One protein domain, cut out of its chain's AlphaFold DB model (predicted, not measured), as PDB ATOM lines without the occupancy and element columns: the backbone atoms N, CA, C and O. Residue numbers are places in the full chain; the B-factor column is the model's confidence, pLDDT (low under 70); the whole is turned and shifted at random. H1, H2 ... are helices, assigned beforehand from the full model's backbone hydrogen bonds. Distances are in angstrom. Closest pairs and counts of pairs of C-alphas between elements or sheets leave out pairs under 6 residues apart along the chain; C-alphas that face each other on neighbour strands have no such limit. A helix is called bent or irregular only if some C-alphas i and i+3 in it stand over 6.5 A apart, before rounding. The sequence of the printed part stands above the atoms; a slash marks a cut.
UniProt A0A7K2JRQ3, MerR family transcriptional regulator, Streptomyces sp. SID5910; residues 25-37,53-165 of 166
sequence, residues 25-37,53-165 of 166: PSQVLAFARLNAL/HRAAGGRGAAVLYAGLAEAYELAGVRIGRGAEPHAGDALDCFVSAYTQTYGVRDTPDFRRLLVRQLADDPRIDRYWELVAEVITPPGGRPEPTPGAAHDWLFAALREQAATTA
ATOM      1  N   PRO A  25      33.662   4.793  54.840       96.12
ATOM      2  CA  PRO A  25      33.905   3.364  54.624       96.12
ATOM      3  C   PRO A  25      34.623   2.651  55.783       96.12
ATOM      4  O   PRO A  25      34.321   1.494  56.076       96.12
ATOM      5  N   SER A  26      35.545   3.336  56.473       94.81
ATOM      6  CA  SER A  26      36.215   2.801  57.667       94.81
ATOM      7  C   SER A  26      35.238   2.572  58.822       94.81
ATOM      8  O   SER A  26      35.266   1.509  59.434       94.81
ATOM      9  N   GLN A  27      34.316   3.506  59.066       96.44
ATOM     10  CA  GLN A  27      33.302   3.395  60.119       96.44
ATOM     11  C   GLN A  27      32.327   2.244  59.839       96.44
ATOM     12  O   GLN A  27      31.981   1.494  60.751       96.44
ATOM     13  N   VAL A  28      31.942   2.034  58.572       96.88
ATOM     14  CA  VAL A  28      31.131   0.871  58.160       96.88
ATOM     15  C   VAL A  28      31.869  -0.440  58.446       96.88
ATOM     16  O   VAL A  28      31.294  -1.372  59.012       96.88
ATOM     17  N   LEU A  29      33.156  -0.517  58.095       97.19
ATOM     18  CA  LEU A  29      33.981  -1.696  58.354       97.19
ATOM     19  C   LEU A  29      34.175  -1.946  59.859       97.19
ATOM     20  O   LEU A  29      34.101  -3.095  60.304       97.19
ATOM     21  N   ALA A  30      34.402  -0.895  60.644       97.12
ATOM     22  CA  ALA A  30      34.524  -0.968  62.095       97.12
ATOM     23  C   ALA A  30      33.230  -1.479  62.738       97.12
ATOM     24  O   ALA A  30      33.268  -2.400  63.554       97.12
ATOM     25  N   PHE A  31      32.077  -0.975  62.294       96.94
ATOM     26  CA  PHE A  31      30.777  -1.432  62.774       96.94
ATOM     27  C   PHE A  31      30.512  -2.902  62.417       96.94
ATOM     28  O   PHE A  31      30.058  -3.673  63.261       96.94
ATOM     29  N   ALA A  32      30.863  -3.334  61.201       97.19
ATOM     30  CA  ALA A  32      30.758  -4.739  60.803       97.19
ATOM     31  C   ALA A  32      31.655  -5.654  61.660       97.19
ATOM     32  O   ALA A  32      31.226  -6.724  62.092       97.19
ATOM     33  N   ARG A  33      32.887  -5.220  61.962       97.62
ATOM     34  CA  ARG A  33      33.804  -5.932  62.871       97.62
ATOM     35  C   ARG A  33      33.262  -5.990  64.296       97.62
ATOM     36  O   ARG A  33      33.360  -7.038  64.928       97.62
ATOM     37  N   LEU A  34      32.671  -4.900  64.783       96.94
ATOM     38  CA  LEU A  34      32.036  -4.834  66.097       96.94
ATOM     39  C   LEU A  34      30.863  -5.815  66.181       96.94
ATOM     40  O   LEU A  34      30.772  -6.596  67.125       96.94
ATOM     41  N   ASN A  35      30.007  -5.844  65.157       95.69
ATOM     42  CA  ASN A  35      28.912  -6.802  65.066       95.69
ATOM     43  C   ASN A  35      29.428  -8.251  65.092       95.69
ATOM     44  O   ASN A  35      28.987  -9.041  65.928       95.69
ATOM     45  N   ALA A  36      30.424  -8.576  64.261       95.62
ATOM     46  CA  ALA A  36      31.045  -9.898  64.247       95.62
ATOM     47  C   ALA A  36      31.638 -10.280  65.616       95.62
ATOM     48  O   ALA A  36      31.435 -11.402  66.072       95.62
ATOM     49  N   LEU A  37      32.300  -9.342  66.306       94.06
ATOM     50  CA  LEU A  37      32.832  -9.540  67.657       94.06
ATOM     51  C   LEU A  37      31.720  -9.891  68.656       94.06
ATOM     52  O   LEU A  37      31.871 -10.822  69.445       94.06
ATOM     53  N   HIS A  53      27.333  -8.346  89.901       72.50
ATOM     54  CA  HIS A  53      25.940  -8.798  89.772       72.50
ATOM     55  C   HIS A  53      25.659 -10.052  90.600       72.50
ATOM     56  O   HIS A  53      24.538 -10.226  91.077       72.50
ATOM     57  N   ARG A  54      26.659 -10.927  90.758       79.56
ATOM     58  CA  ARG A  54      26.553 -12.140  91.576       79.56
ATOM     59  C   ARG A  54      26.608 -11.804  93.068       79.56
ATOM     60  O   ARG A  54      25.800 -12.328  93.824       79.56
ATOM     61  N   ALA A  55      27.506 -10.904  93.465       82.44
ATOM     62  CA  ALA A  55      27.731 -10.518  94.854       82.44
ATOM     63  C   ALA A  55      26.662  -9.551  95.396       82.44
ATOM     64  O   ALA A  55      26.118  -9.781  96.472       82.44
ATOM     65  N   ALA A  56      26.326  -8.493  94.652       85.25
ATOM     66  CA  ALA A  56      25.451  -7.410  95.120       85.25
ATOM     67  C   ALA A  56      24.036  -7.435  94.495       85.25
ATOM     68  O   ALA A  56      23.151  -6.652  94.860       85.25
ATOM     69  N   GLY A  57      23.792  -8.344  93.544       87.81
ATOM     70  CA  GLY A  57      22.517  -8.467  92.837       87.81
ATOM     71  C   GLY A  57      22.212  -7.287  91.904       87.81
ATOM     72  O   GLY A  57      22.970  -6.330  91.785       87.81
ATOM     73  N   GLY A  58      21.050  -7.323  91.244       86.75
ATOM     74  CA  GLY A  58      20.684  -6.313  90.238       86.75
ATOM     75  C   GLY A  58      20.567  -4.873  90.757       86.75
ATOM     76  O   GLY A  58      20.789  -3.939  89.993       86.75
ATOM     77  N   ARG A  59      20.243  -4.663  92.041       87.31
ATOM     78  CA  ARG A  59      20.247  -3.314  92.638       87.31
ATOM     79  C   ARG A  59      21.666  -2.820  92.912       87.31
ATOM     80  O   ARG A  59      21.957  -1.683  92.567       87.31
ATOM     81  N   GLY A  60      22.541  -3.668  93.453       90.38
ATOM     82  CA  GLY A  60      23.953  -3.326  93.632       90.38
ATOM     83  C   GLY A  60      24.657  -3.063  92.302       90.38
ATOM     84  O   GLY A  60      25.348  -2.065  92.168       90.38
ATOM     85  N   ALA A  61      24.381  -3.868  91.272       90.06
ATOM     86  CA  ALA A  61      24.888  -3.618  89.923       90.06
ATOM     87  C   ALA A  61      24.436  -2.257  89.362       90.06
ATOM     88  O   ALA A  61      25.214  -1.575  88.704       90.06
ATOM     89  N   ALA A  62      23.199  -1.832  89.639       91.75
ATOM     90  CA  ALA A  62      22.721  -0.515  89.221       91.75
ATOM     91  C   ALA A  62      23.458   0.633  89.927       91.75
ATOM     92  O   ALA A  62      23.765   1.630  89.280       91.75
ATOM     93  N   VAL A  63      23.764   0.479  91.220       92.56
ATOM     94  CA  VAL A  63      24.598   1.435  91.968       92.56
ATOM     95  C   VAL A  63      26.008   1.482  91.382       92.56
ATOM     96  O   VAL A  63      26.511   2.570  91.115       92.56
ATOM     97  N   LEU A  64      26.602   0.317  91.097       94.44
ATOM     98  CA  LEU A  64      27.930   0.232  90.495       94.44
ATOM     99  C   LEU A  64      27.999   0.988  89.169       94.44
ATOM    100  O   LEU A  64      28.855   1.847  89.011       94.44
ATOM    101  N   TYR A  65      27.106   0.696  88.219       94.06
ATOM    102  CA  TYR A  65      27.170   1.329  86.899       94.06
ATOM    103  C   TYR A  65      26.917   2.835  86.944       94.06
ATOM    104  O   TYR A  65      27.516   3.557  86.154       94.06
ATOM    105  N   ALA A  66      26.077   3.317  87.864       94.31
ATOM    106  CA  ALA A  66      25.895   4.750  88.063       94.31
ATOM    107  C   ALA A  66      27.187   5.416  88.568       94.31
ATOM    108  O   ALA A  66      27.606   6.422  88.006       94.31
ATOM    109  N   GLY A  67      27.852   4.823  89.567       96.06
ATOM    110  CA  GLY A  67      29.135   5.333  90.064       96.06
ATOM    111  C   GLY A  67      30.268   5.224  89.036       96.06
ATOM    112  O   GLY A  67      31.097   6.121  88.932       96.06
ATOM    113  N   LEU A  68      30.286   4.160  88.226       96.38
ATOM    114  CA  LEU A  68      31.249   4.023  87.131       96.38
ATOM    115  C   LEU A  68      31.034   5.074  86.041       96.38
ATOM    116  O   LEU A  68      32.017   5.588  85.525       96.38
ATOM    117  N   ALA A  69      29.785   5.416  85.709       96.06
ATOM    118  CA  ALA A  69      29.505   6.479  84.746       96.06
ATOM    119  C   ALA A  69      30.113   7.817  85.200       96.06
ATOM    120  O   ALA A  69      30.822   8.454  84.427       96.06
ATOM    121  N   GLU A  70      29.931   8.184  86.471       96.94
ATOM    122  CA  GLU A  70      30.526   9.396  87.052       96.94
ATOM    123  C   GLU A  70      32.064   9.352  87.030       96.94
ATOM    124  O   GLU A  70      32.720  10.296  86.581       96.94
ATOM    125  N   ALA A  71      32.660   8.228  87.441       98.12
ATOM    126  CA  ALA A  71      34.109   8.058  87.404       98.12
ATOM    127  C   ALA A  71      34.672   8.160  85.974       98.12
ATOM    128  O   ALA A  71      35.732   8.756  85.762       98.12
ATOM    129  N   TYR A  72      33.962   7.606  84.987       97.75
ATOM    130  CA  TYR A  72      34.367   7.643  83.585       97.75
ATOM    131  C   TYR A  72      34.249   9.037  82.976       97.75
ATOM    132  O   TYR A  72      35.134   9.425  82.218       97.75
ATOM    133  N   GLU A  73      33.233   9.821  83.336       96.81
ATOM    134  CA  GLU A  73      33.146  11.231  82.936       96.81
ATOM    135  C   GLU A  73      34.340  12.035  83.476       96.81
ATOM    136  O   GLU A  73      35.005  12.757  82.725       96.81
ATOM    137  N   LEU A  74      34.678  11.857  84.760       98.06
ATOM    138  CA  LEU A  74      35.832  12.516  85.380       98.06
ATOM    139  C   LEU A  74      37.153  12.120  84.705       98.06
ATOM    140  O   LEU A  74      37.981  12.990  84.416       98.06
ATOM    141  N   ALA A  75      37.346  10.829  84.428       98.19
ATOM    142  CA  ALA A  75      38.520  10.331  83.712       98.19
ATOM    143  C   ALA A  75      38.565  10.848  82.267       98.19
ATOM    144  O   ALA A  75      39.612  11.308  81.812       98.19
ATOM    145  N   GLY A  76      37.429  10.876  81.567       96.62
ATOM    146  CA  GLY A  76      37.312  11.388  80.204       96.62
ATOM    147  C   GLY A  76      37.793  12.835  80.076       96.62
ATOM    148  O   GLY A  76      38.549  13.162  79.158       96.62
ATOM    149  N   VAL A  77      37.471  13.698  81.046       96.44
ATOM    150  CA  VAL A  77      37.994  15.078  81.085       96.44
ATOM    151  C   VAL A  77      39.525  15.108  81.199       96.44
ATOM    152  O   VAL A  77      40.171  15.955  80.572       96.44
ATOM    153  N   ARG A  78      40.133  14.201  81.977       97.38
ATOM    154  CA  ARG A  78      41.599  14.099  82.114       97.38
ATOM    155  C   ARG A  78      42.247  13.584  80.829       97.38
ATOM    156  O   ARG A  78      43.192  14.208  80.344       97.38
ATOM    157  N   ILE A  79      41.685  12.536  80.228       96.62
ATOM    158  CA  ILE A  79      42.145  11.961  78.953       96.62
ATOM    159  C   ILE A  79      42.068  13.004  77.833       96.62
ATOM    160  O   ILE A  79      43.028  13.191  77.084       96.62
ATOM    161  N   GLY A  80      40.973  13.763  77.750       94.31
ATOM    162  CA  GLY A  80      40.813  14.832  76.760       94.31
ATOM    163  C   GLY A  80      41.899  15.912  76.855       94.31
ATOM    164  O   GLY A  80      42.287  16.500  75.841       94.31
ATOM    165  N   ARG A  81      42.456  16.128  78.052       94.69
ATOM    166  CA  ARG A  81      43.581  17.043  78.307       94.69
ATOM    167  C   ARG A  81      44.960  16.409  78.090       94.69
ATOM    168  O   ARG A  81      45.955  17.110  78.232       94.69
ATOM    169  N   GLY A  82      45.026  15.127  77.730       94.81
ATOM    170  CA  GLY A  82      46.278  14.391  77.543       94.81
ATOM    171  C   GLY A  82      47.007  14.088  78.853       94.81
ATOM    172  O   GLY A  82      48.229  14.007  78.853       94.81
ATOM    173  N   ALA A  83      46.282  13.989  79.970       96.38
ATOM    174  CA  ALA A  83      46.878  13.612  81.245       96.38
ATOM    175  C   ALA A  83      47.117  12.096  81.312       96.38
ATOM    176  O   ALA A  83      46.222  11.308  80.995       96.38
ATOM    177  N   GLU A  84      48.298  11.706  81.786       97.00
ATOM    178  CA  GLU A  84      48.615  10.315  82.123       97.00
ATOM    179  C   GLU A  84      47.771   9.817  83.312       97.00
ATOM    180  O   GLU A  84      47.344  10.642  84.129       97.00
ATOM    181  N   PRO A  85      47.521   8.497  83.431       97.69
ATOM    182  CA  PRO A  85      46.896   7.886  84.604       97.69
ATOM    183  C   PRO A  85      47.532   8.351  85.910       97.69
ATOM    184  O   PRO A  85      48.748   8.313  86.060       97.69
ATOM    185  N   HIS A  86      46.715   8.802  86.861       96.06
ATOM    186  CA  HIS A  86      47.212   9.255  88.156       96.06
ATOM    187  C   HIS A  86      46.136   9.155  89.248       96.06
ATOM    188  O   HIS A  86      44.933   9.144  88.974       96.06
ATOM    189  N   ALA A  87      46.562   9.145  90.514       95.00
ATOM    190  CA  ALA A  87      45.652   9.207  91.658       95.00
ATOM    191  C   ALA A  87      44.885  10.546  91.730       95.00
ATOM    192  O   ALA A  87      45.370  11.580  91.267       95.00
ATOM    193  N   GLY A  88      43.692  10.543  92.328       95.44
ATOM    194  CA  GLY A  88      42.854  11.732  92.530       95.44
ATOM    195  C   GLY A  88      41.363  11.430  92.382       95.44
ATOM    196  O   GLY A  88      40.971  10.267  92.303       95.44
ATOM    197  N   ASP A  89      40.547  12.480  92.277       96.19
ATOM    198  CA  ASP A  89      39.081  12.396  92.379       96.19
ATOM    199  C   ASP A  89      38.431  11.353  91.455       96.19
ATOM    200  O   ASP A  89      37.501  10.663  91.863       96.19
ATOM    201  N   ALA A  90      38.927  11.197  90.221       97.81
ATOM    202  CA  ALA A  90      38.395  10.208  89.280       97.81
ATOM    203  C   ALA A  90      38.639   8.766  89.770       97.81
ATOM    204  O   ALA A  90      37.730   7.936  89.748       97.81
ATOM    205  N   LEU A  91      39.849   8.483  90.270       98.00
ATOM    206  CA  LEU A  91      40.203   7.185  90.847       98.00
ATOM    207  C   LEU A  91      39.454   6.934  92.160       98.00
ATOM    208  O   LEU A  91      38.974   5.826  92.393       98.00
ATOM    209  N   ASP A  92      39.317   7.952  93.004       97.56
ATOM    210  CA  ASP A  92      38.589   7.823  94.265       97.56
ATOM    211  C   ASP A  92      37.094   7.580  94.025       97.56
ATOM    212  O   ASP A  92      36.503   6.724  94.683       97.56
ATOM    213  N   CYS A  93      36.495   8.234  93.023       98.00
ATOM    214  CA  CYS A  93      35.134   7.947  92.566       98.00
ATOM    215  C   CYS A  93      35.002   6.495  92.068       98.00
ATOM    216  O   CYS A  93      34.101   5.769  92.494       98.00
ATOM    217  N   PHE A  94      35.951   6.028  91.249       98.00
ATOM    218  CA  PHE A  94      35.981   4.654  90.742       98.00
ATOM    219  C   PHE A  94      36.030   3.611  91.868       98.00
ATOM    220  O   PHE A  94      35.218   2.685  91.898       98.00
ATOM    221  N   VAL A  95      36.936   3.769  92.839       97.31
ATOM    222  CA  VAL A  95      37.040   2.858  93.993       97.31
ATOM    223  C   VAL A  95      35.808   2.974  94.899       97.31
ATOM    224  O   VAL A  95      35.302   1.962  95.396       97.31
ATOM    225  N   SER A  96      35.272   4.185  95.078       97.19
ATOM    226  CA  SER A  96      34.038   4.437  95.829       97.19
ATOM    227  C   SER A  96      32.849   3.661  95.248       97.19
ATOM    228  O   SER A  96      32.114   3.016  95.996       97.19
ATOM    229  N   ALA A  97      32.705   3.602  93.920       96.88
ATOM    230  CA  ALA A  97      31.641   2.840  93.266       96.88
ATOM    231  C   ALA A  97      31.676   1.342  93.634       96.88
ATOM    232  O   ALA A  97      30.639   0.743  93.946       96.88
ATOM    233  N   TYR A  98      32.866   0.731  93.672       95.56
ATOM    234  CA  TYR A  98      33.017  -0.668  94.081       95.56
ATOM    235  C   TYR A  98      32.817  -0.869  95.583       95.56
ATOM    236  O   TYR A  98      32.109  -1.794  95.984       95.56
ATOM    237  N   THR A  99      33.400  -0.015  96.424       95.38
ATOM    238  CA  THR A  99      33.268  -0.141  97.887       95.38
ATOM    239  C   THR A  99      31.818   0.003  98.345       95.38
ATOM    240  O   THR A  99      31.355  -0.814  99.142       95.38
ATOM    241  N   GLN A 100      31.062   0.946  97.771       93.88
ATOM    242  CA  GLN A 100      29.624   1.095  98.015       93.88
ATOM    243  C   GLN A 100      28.832  -0.133  97.557       93.88
ATOM    244  O   GLN A 100      27.953  -0.608  98.275       93.88
ATOM    245  N   THR A 101      29.166  -0.681  96.387       92.81
ATOM    246  CA  THR A 101      28.489  -1.865  95.835       92.81
ATOM    247  C   THR A 101      28.715  -3.106  96.694       92.81
ATOM    248  O   THR A 101      27.786  -3.884  96.913       92.81
ATOM    249  N   TYR A 102      29.935  -3.292  97.199       90.62
ATOM    250  CA  TYR A 102      30.293  -4.433  98.040       90.62
ATOM    251  C   TYR A 102      30.017  -4.207  99.534       90.62
ATOM    252  O   TYR A 102      30.106  -5.156 100.310       90.62
ATOM    253  N   GLY A 103      29.677  -2.985  99.955       91.88
ATOM    254  CA  GLY A 103      29.461  -2.645 101.364       91.88
ATOM    255  C   GLY A 103      30.733  -2.744 102.212       91.88
ATOM    256  O   GLY A 103      30.671  -3.115 103.383       91.88
ATOM    257  N   VAL A 104      31.890  -2.449 101.620       94.19
ATOM    258  CA  VAL A 104      33.209  -2.536 102.268       94.19
ATOM    259  C   VAL A 104      33.857  -1.160 102.369       94.19
ATOM    260  O   VAL A 104      33.404  -0.198 101.760       94.19
ATOM    261  N   ARG A 105      34.925  -1.049 103.161       96.00
ATOM    262  CA  ARG A 105      35.706   0.188 103.266       96.00
ATOM    263  C   ARG A 105      36.796   0.223 102.203       96.00
ATOM    264  O   ARG A 105      37.370  -0.816 101.883       96.00
ATOM    265  N   ASP A 106      37.123   1.423 101.740       96.38
ATOM    266  CA  ASP A 106      38.322   1.649 100.941       96.38
ATOM    267  C   ASP A 106      39.568   1.454 101.813       96.38
ATOM    268  O   ASP A 106      39.774   2.150 102.811       96.38
ATOM    269  N   THR A 107      40.368   0.449 101.472       95.50
ATOM    270  CA  THR A 107      41.623   0.121 102.145       95.50
ATOM    271  C   THR A 107      42.676  -0.259 101.106       95.50
ATOM    272  O   THR A 107      42.326  -0.711 100.010       95.50
ATOM    273  N   PRO A 108      43.978  -0.170 101.435       94.69
ATOM    274  CA  PRO A 108      45.031  -0.649 100.541       94.69
ATOM    275  C   PRO A 108      44.857  -2.116 100.121       94.69
ATOM    276  O   PRO A 108      45.088  -2.466  98.963       94.69
ATOM    277  N   ASP A 109      44.397  -2.974 101.037       94.31
ATOM    278  CA  ASP A 109      44.091  -4.376 100.737       94.31
ATOM    279  C   ASP A 109      42.929  -4.521  99.758       94.31
ATOM    280  O   ASP A 109      43.002  -5.340  98.838       94.31
ATOM    281  N   PHE A 110      41.882  -3.706  99.920       94.56
ATOM    282  CA  PHE A 110      40.758  -3.685  98.997       94.56
ATOM    283  C   PHE A 110      41.186  -3.217  97.604       94.56
ATOM    284  O   PHE A 110      40.874  -3.889  96.626       94.56
ATOM    285  N   ARG A 111      41.964  -2.132  97.492       95.44
ATOM    286  CA  ARG A 111      42.473  -1.653  96.194       95.44
ATOM    287  C   ARG A 111      43.333  -2.721  95.498       95.44
ATOM    288  O   ARG A 111      43.146  -2.973  94.312       95.44
ATOM    289  N   ARG A 112      44.190  -3.444  96.236       93.44
ATOM    290  CA  ARG A 112      44.945  -4.601  95.704       93.44
ATOM    291  C   ARG A 112      44.051  -5.756  95.258       93.44
ATOM    292  O   ARG A 112      44.356  -6.420  94.269       93.44
ATOM    293  N   LEU A 113      42.993  -6.049  96.013       91.94
ATOM    294  CA  LEU A 113      42.013  -7.067  95.638       91.94
ATOM    295  C   LEU A 113      41.286  -6.670  94.354       91.94
ATOM    296  O   LEU A 113      41.187  -7.493  93.447       91.94
ATOM    297  N   LEU A 114      40.856  -5.413  94.263       92.94
ATOM    298  CA  LEU A 114      40.158  -4.873  93.108       92.94
ATOM    299  C   LEU A 114      41.019  -4.975  91.842       92.94
ATOM    300  O   LEU A 114      40.520  -5.432  90.820       92.94
ATOM    301  N   VAL A 115      42.326  -4.687  91.927       92.75
ATOM    302  CA  VAL A 115      43.263  -4.892  90.802       92.75
ATOM    303  C   VAL A 115      43.235  -6.329  90.272       92.75
ATOM    304  O   VAL A 115      43.292  -6.543  89.067       92.75
ATOM    305  N   ARG A 116      43.146  -7.330  91.157       89.06
ATOM    306  CA  ARG A 116      43.100  -8.745  90.751       89.06
ATOM    307  C   ARG A 116      41.743  -9.159  90.181       89.06
ATOM    308  O   ARG A 116      41.695 -10.085  89.381       89.06
ATOM    309  N   GLN A 117      40.661  -8.525  90.631       87.06
ATOM    310  CA  GLN A 117      39.299  -8.825  90.178       87.06
ATOM    311  C   GLN A 117      38.990  -8.216  88.810       87.06
ATOM    312  O   GLN A 117      38.285  -8.834  88.018       87.06
ATOM    313  N   LEU A 118      39.522  -7.027  88.528       86.31
ATOM    314  CA  LEU A 118      39.348  -6.326  87.255       86.31
ATOM    315  C   LEU A 118      40.374  -6.788  86.212       86.31
ATOM    316  O   LEU A 118      41.005  -5.968  85.564       86.31
ATOM    317  N   ALA A 119      40.594  -8.099  86.106       71.50
ATOM    318  CA  ALA A 119      41.548  -8.654  85.153       71.50
ATOM    319  C   ALA A 119      41.265  -8.166  83.721       71.50
ATOM    320  O   ALA A 119      40.103  -8.066  83.326       71.50
ATOM    321  N   ASP A 120      42.337  -7.921  82.965       73.31
ATOM    322  CA  ASP A 120      42.266  -7.452  81.580       73.31
ATOM    323  C   ASP A 120      41.448  -8.432  80.720       73.31
ATOM    324  O   ASP A 120      41.680  -9.648  80.745       73.31
ATOM    325  N   ASP A 121      40.503  -7.905  79.939       80.44
ATOM    326  CA  ASP A 121      39.756  -8.664  78.936       80.44
ATOM    327  C   ASP A 121      40.006  -8.050  77.549       80.44
ATOM    328  O   ASP A 121      39.288  -7.133  77.141       80.44
ATOM    329  N   PRO A 122      40.956  -8.607  76.767       85.69
ATOM    330  CA  PRO A 122      41.294  -8.094  75.440       85.69
ATOM    331  C   PRO A 122      40.105  -8.019  74.472       85.69
ATOM    332  O   PRO A 122      40.144  -7.294  73.476       85.69
ATOM    333  N   ARG A 123      39.030  -8.787  74.716       88.62
ATOM    334  CA  ARG A 123      37.806  -8.716  73.909       88.62
ATOM    335  C   ARG A 123      37.043  -7.419  74.180       88.62
ATOM    336  O   ARG A 123      36.462  -6.868  73.244       88.62
ATOM    337  N   ILE A 124      37.016  -6.959  75.430       88.81
ATOM    338  CA  ILE A 124      36.383  -5.696  75.822       88.81
ATOM    339  C   ILE A 124      37.221  -4.514  75.332       88.81
ATOM    340  O   ILE A 124      36.647  -3.581  74.772       88.81
ATOM    341  N   ASP A 125      38.548  -4.597  75.404       91.00
ATOM    342  CA  ASP A 125      39.441  -3.573  74.844       91.00
ATOM    343  C   ASP A 125      39.168  -3.413  73.345       91.00
ATOM    344  O   ASP A 125      38.845  -2.327  72.852       91.00
ATOM    345  N   ARG A 126      39.137  -4.541  72.619       94.75
ATOM    346  CA  ARG A 126      38.841  -4.545  71.187       94.75
ATOM    347  C   ARG A 126      37.446  -4.011  70.857       94.75
ATOM    348  O   ARG A 126      37.255  -3.400  69.804       94.75
ATOM    349  N   TYR A 127      36.465  -4.259  71.721       95.75
ATOM    350  CA  TYR A 127      35.124  -3.702  71.573       95.75
ATOM    351  C   TYR A 127      35.172  -2.173  71.606       95.75
ATOM    352  O   TYR A 127      34.654  -1.524  70.697       95.75
ATOM    353  N   TRP A 128      35.838  -1.597  72.607       96.50
ATOM    354  CA  TRP A 128      35.900  -0.151  72.782       96.50
ATOM    355  C   TRP A 128      36.773   0.562  71.748       96.50
ATOM    356  O   TRP A 128      36.430   1.675  71.351       96.50
ATOM    357  N   GLU A 129      37.827  -0.081  71.244       95.56
ATOM    358  CA  GLU A 129      38.589   0.411  70.087       95.56
ATOM    359  C   GLU A 129      37.699   0.564  68.847       95.56
ATOM    360  O   GLU A 129      37.701   1.601  68.182       95.56
ATOM    361  N   LEU A 130      36.903  -0.466  68.542       97.00
ATOM    362  CA  LEU A 130      35.985  -0.449  67.404       97.00
ATOM    363  C   LEU A 130      34.852   0.561  67.612       97.00
ATOM    364  O   LEU A 130      34.470   1.239  66.662       97.00
ATOM    365  N   VAL A 131      34.333   0.699  68.837       97.25
ATOM    366  CA  VAL A 131      33.368   1.754  69.188       97.25
ATOM    367  C   VAL A 131      33.956   3.132  68.896       97.25
ATOM    368  O   VAL A 131      33.298   3.925  68.227       97.25
ATOM    369  N   ALA A 132      35.188   3.403  69.340       95.62
ATOM    370  CA  ALA A 132      35.861   4.674  69.090       95.62
ATOM    371  C   ALA A 132      35.998   4.950  67.584       95.62
ATOM    372  O   ALA A 132      35.690   6.053  67.138       95.62
ATOM    373  N   GLU A 133      36.387   3.950  66.785       95.88
ATOM    374  CA  GLU A 133      36.468   4.078  65.323       95.88
ATOM    375  C   GLU A 133      35.094   4.364  64.690       95.88
ATOM    376  O   GLU A 133      35.000   5.204  63.799       95.88
ATOM    377  N   VAL A 134      34.019   3.721  65.163       96.56
ATOM    378  CA  VAL A 134      32.652   3.934  64.653       96.56
ATOM    379  C   VAL A 134      32.156   5.353  64.926       96.56
ATOM    380  O   VAL A 134      31.599   5.977  64.025       96.56
ATOM    381  N   ILE A 135      32.330   5.862  66.148       94.19
ATOM    382  CA  ILE A 135      31.717   7.133  66.569       94.19
ATOM    383  C   ILE A 135      32.556   8.362  66.214       94.19
ATOM    384  O   ILE A 135      32.018   9.465  66.170       94.19
ATOM    385  N   THR A 136      33.857   8.200  65.954       94.12
ATOM    386  CA  THR A 136      34.744   9.332  65.655       94.12
ATOM    387  C   THR A 136      34.519   9.822  64.224       94.12
ATOM    388  O   THR A 136      34.745   9.055  63.284       94.12
ATOM    389  N   PRO A 137      34.129  11.093  64.010       91.44
ATOM    390  CA  PRO A 137      34.010  11.648  62.666       91.44
ATOM    391  C   PRO A 137      35.351  11.599  61.913       91.44
ATOM    392  O   PRO A 137      36.403  11.772  62.536       91.44
ATOM    393  N   PRO A 138      35.359  11.438  60.578       88.38
ATOM    394  CA  PRO A 138      36.589  11.486  59.790       88.38
ATOM    395  C   PRO A 138      37.393  12.770  60.042       88.38
ATOM    396  O   PRO A 138      36.874  13.877  59.916       88.38
ATOM    397  N   GLY A 139      38.669  12.626  60.414       87.25
ATOM    398  CA  GLY A 139      39.543  13.752  60.775       87.25
ATOM    399  C   GLY A 139      39.277  14.364  62.159       87.25
ATOM    400  O   GLY A 139      39.973  15.299  62.552       87.25
ATOM    401  N   GLY A 140      38.300  13.842  62.903       89.00
ATOM    402  CA  GLY A 140      38.017  14.213  64.282       89.00
ATOM    403  C   GLY A 140      38.984  13.571  65.275       89.00
ATOM    404  O   GLY A 140      39.677  12.595  64.981       89.00
ATOM    405  N   ARG A 141      39.017  14.126  66.489       88.06
ATOM    406  CA  ARG A 141      39.706  13.508  67.623       88.06
ATOM    407  C   ARG A 141      38.755  12.506  68.286       88.06
ATOM    408  O   ARG A 141      37.627  12.903  68.572       88.06
ATOM    409  N   PRO A 142      39.189  11.267  68.571       88.19
ATOM    410  CA  PRO A 142      38.368  10.326  69.319       88.19
ATOM    411  C   PRO A 142      38.006  10.874  70.698       88.19
ATOM    412  O   PRO A 142      38.877  11.360  71.428       88.19
ATOM    413  N   GLU A 143      36.729  10.784  71.053       90.12
ATOM    414  CA  GLU A 143      36.284  11.022  72.423       90.12
ATOM    415  C   GLU A 143      36.630   9.809  73.302       90.12
ATOM    416  O   GLU A 143      36.615   8.672  72.814       90.12
ATOM    417  N   PRO A 144      36.959  10.009  74.592       93.50
ATOM    418  CA  PRO A 144      37.228   8.901  75.499       93.50
ATOM    419  C   PRO A 144      36.002   7.995  75.635       93.50
ATOM    420  O   PRO A 144      34.939   8.426  76.078       93.50
ATOM    421  N   THR A 145      36.156   6.724  75.272       95.75
ATOM    422  CA  THR A 145      35.120   5.712  75.489       95.75
ATOM    423  C   THR A 145      35.101   5.266  76.955       95.75
ATOM    424  O   THR A 145      36.108   5.415  77.655       95.75
ATOM    425  N   PRO A 146      34.007   4.647  77.436       95.31
ATOM    426  CA  PRO A 146      33.993   4.001  78.749       95.31
ATOM    427  C   PRO A 146      35.130   2.989  78.951       95.31
ATOM    428  O   PRO A 146      35.649   2.888  80.057       95.31
ATOM    429  N   GLY A 147      35.548   2.278  77.896       94.56
ATOM    430  CA  GLY A 147      36.730   1.408  77.934       94.56
ATOM    431  C   GLY A 147      38.021   2.179  78.180       94.56
ATOM    432  O   GLY A 147      38.712   1.907  79.150       94.56
ATOM    433  N   ALA A 148      38.288   3.221  77.387       94.94
ATOM    434  CA  ALA A 148      39.482   4.048  77.571       94.94
ATOM    435  C   ALA A 148      39.531   4.706  78.965       94.94
ATOM    436  O   ALA A 148      40.594   4.814  79.575       94.94
ATOM    437  N   ALA A 149      38.376   5.132  79.487       96.75
ATOM    438  CA  ALA A 149      38.260   5.650  80.845       96.75
ATOM    439  C   ALA A 149      38.525   4.568  81.905       96.75
ATOM    440  O   ALA A 149      39.215   4.839  82.889       96.75
ATOM    441  N   HIS A 150      38.012   3.350  81.702       95.50
ATOM    442  CA  HIS A 150      38.290   2.204  82.565       95.50
ATOM    443  C   HIS A 150      39.786   1.892  82.612       95.50
ATOM    444  O   HIS A 150      40.339   1.817  83.705       95.50
ATOM    445  N   ASP A 151      40.446   1.791  81.460       94.50
ATOM    446  CA  ASP A 151      41.872   1.459  81.363       94.50
ATOM    447  C   ASP A 151      42.740   2.519  82.039       94.50
ATOM    448  O   ASP A 151      43.664   2.199  82.791       94.50
ATOM    449  N   TRP A 152      42.402   3.798  81.840       96.88
ATOM    450  CA  TRP A 152      43.076   4.918  82.495       96.88
ATOM    451  C   TRP A 152      42.954   4.833  84.023       96.88
ATOM    452  O   TRP A 152      43.945   4.963  84.744       96.88
ATOM    453  N   LEU A 153      41.753   4.563  84.541       97.62
ATOM    454  CA  LEU A 153      41.513   4.416  85.983       97.62
ATOM    455  C   LEU A 153      42.167   3.156  86.547       97.62
ATOM    456  O   LEU A 153      42.693   3.171  87.660       97.62
ATOM    457  N   PHE A 154      42.163   2.069  85.781       95.69
ATOM    458  CA  PHE A 154      42.783   0.815  86.168       95.69
ATOM    459  C   PHE A 154      44.306   0.947  86.249       95.69
ATOM    460  O   PHE A 154      44.903   0.504  87.230       95.69
ATOM    461  N   ALA A 155      44.938   1.633  85.293       95.75
ATOM    462  CA  ALA A 155      46.360   1.955  85.343       95.75
ATOM    463  C   ALA A 155      46.715   2.777  86.596       95.75
ATOM    464  O   ALA A 155      47.623   2.396  87.340       95.75
ATOM    465  N   ALA A 156      45.936   3.821  86.899       96.69
ATOM    466  CA  ALA A 156      46.116   4.628  88.108       96.69
ATOM    467  C   ALA A 156      45.951   3.796  89.397       96.69
ATOM    468  O   ALA A 156      46.724   3.932  90.349       96.69
ATOM    469  N   LEU A 157      44.970   2.884  89.427       96.75
ATOM    470  CA  LEU A 157      44.755   1.967  90.547       96.75
ATOM    471  C   LEU A 157      45.947   1.021  90.750       96.75
ATOM    472  O   LEU A 157      46.365   0.797  91.890       96.75
ATOM    473  N   ARG A 158      46.494   0.458  89.664       95.00
ATOM    474  CA  ARG A 158      47.653  -0.449  89.706       95.00
ATOM    475  C   ARG A 158      48.890   0.246  90.255       95.00
ATOM    476  O   ARG A 158      49.565  -0.331  91.106       95.00
ATOM    477  N   GLU A 159      49.158   1.467  89.802       94.06
ATOM    478  CA  GLU A 159      50.278   2.269  90.289       94.06
ATOM    479  C   GLU A 159      50.149   2.526  91.796       94.06
ATOM    480  O   GLU A 159      51.047   2.183  92.567       94.06
ATOM    481  N   GLN A 160      48.984   2.994  92.253       92.00
ATOM    482  CA  GLN A 160      48.763   3.264  93.674       92.00
ATOM    483  C   GLN A 160      48.856   1.999  94.549       92.00
ATOM    484  O   GLN A 160      49.379   2.030  95.672       92.00
ATOM    485  N   ALA A 161      48.346   0.871  94.051       90.38
ATOM    486  CA  ALA A 161      48.411  -0.406  94.752       90.38
ATOM    487  C   ALA A 161      49.857  -0.921  94.889       90.38
ATOM    488  O   ALA A 161      50.164  -1.570  95.893       90.38
ATOM    489  N   ALA A 162      50.730  -0.608  93.923       87.50
ATOM    490  CA  ALA A 162      52.155  -0.921  93.968       87.50
ATOM    491  C   ALA A 162      52.917  -0.007  94.943       87.50
ATOM    492  O   ALA A 162      53.691  -0.509  95.756       87.50
ATOM    493  N   THR A 163      52.656   1.306  94.939       84.25
ATOM    494  CA  THR A 163      53.309   2.263  95.854       84.25
ATOM    495  C   THR A 163      53.003   1.971  97.322       84.25
ATOM    496  O   THR A 163      53.874   2.101  98.167       84.25
ATOM    497  N   THR A 164      51.782   1.527  97.637       73.81
ATOM    498  CA  THR A 164      51.374   1.230  99.026       73.81
ATOM    499  C   THR A 164      51.922  -0.111  99.549       73.81
ATOM    500  O   THR A 164      51.657  -0.491 100.690       73.81
ATOM    501  N   ALA A 165      52.607  -0.891  98.708       61.09
ATOM    502  CA  ALA A 165      53.253  -2.145  99.098       61.09
ATOM    503  C   ALA A 165      54.756  -1.984  99.401       61.09
ATOM    504  O   ALA A 165      55.349  -2.918  99.940       61.09
TER     505      ALA A 165
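This is residues 25 to 37 and 53 to 165 of the 166 residues of the protein "MerR family transcriptional regulator" of Streptomyces sp. SID5910 (UniProt A0A7K2JRQ3). One helix, H6, runs through the middle, and the hairpin of H2 and H3 crosses it nearly at right angles. H4 packs on residues 154 to 161 of H6; H5 packs on its first residues, 146 to 148, and H1 lies alongside H5, making one end of the domain. The printed part has 126 residues with six named helices, H1 to H6 in chain order, and no named strand: all helix. It is compact, with a radius of gyration of the C-alphas of 15.8 A and spans of 49 by 33 by 22 A.

Start at H1, residues 25 to 37; it touches H5, residues 122 to 135, opposite ways at a shallow tilt of 31 degrees, the closest C-alphas being Gln 27 and Val 134, 4.6 A apart. Past the cut, H2, residues 53 to 80, and H3, residues 89 to 102, touch as a helical hairpin at a shallow tilt of 3 degrees, closest at C-alphas 67 and 97, 4.8 A. The hub is H6, residues 146 to 163, which touches four helices. With residues 69 to 79 alone H2 touches H6, about perpendicular at 88 degrees, closest at C-alphas 72 and 149, 5.2 A. H4, residues 108 to 117, touches H6 at a steep tilt of 44 degrees, closest at C-alphas 112 and 161, 5.5 A. In H1, H4, H5 and H6 every O i to N i+4 pair is within hydrogen-bond range; H2 has 22 of 24 and H3 9 of 10.

Find C-alpha 25 at (33.905, 3.364, 54.624), where H1 begins. H2 spans 30.8 A and is irregular, with C-alphas 55 and 58 9.4 A apart and a kink of 85 degrees near residue 60. H6 runs 25.9 A to C-alpha 163 at (53.309, 2.263, 95.854).

The C-alphas of Pro 25 and Ala 165, the two farthest apart, are 48.8 A apart. Residues 38 to 52 are not printed, with 23.2 A between C-alphas 37 and 53; of the links printed whole, none is long. Mean pLDDT of the printed part is 92.9, and residue 165 is under 70.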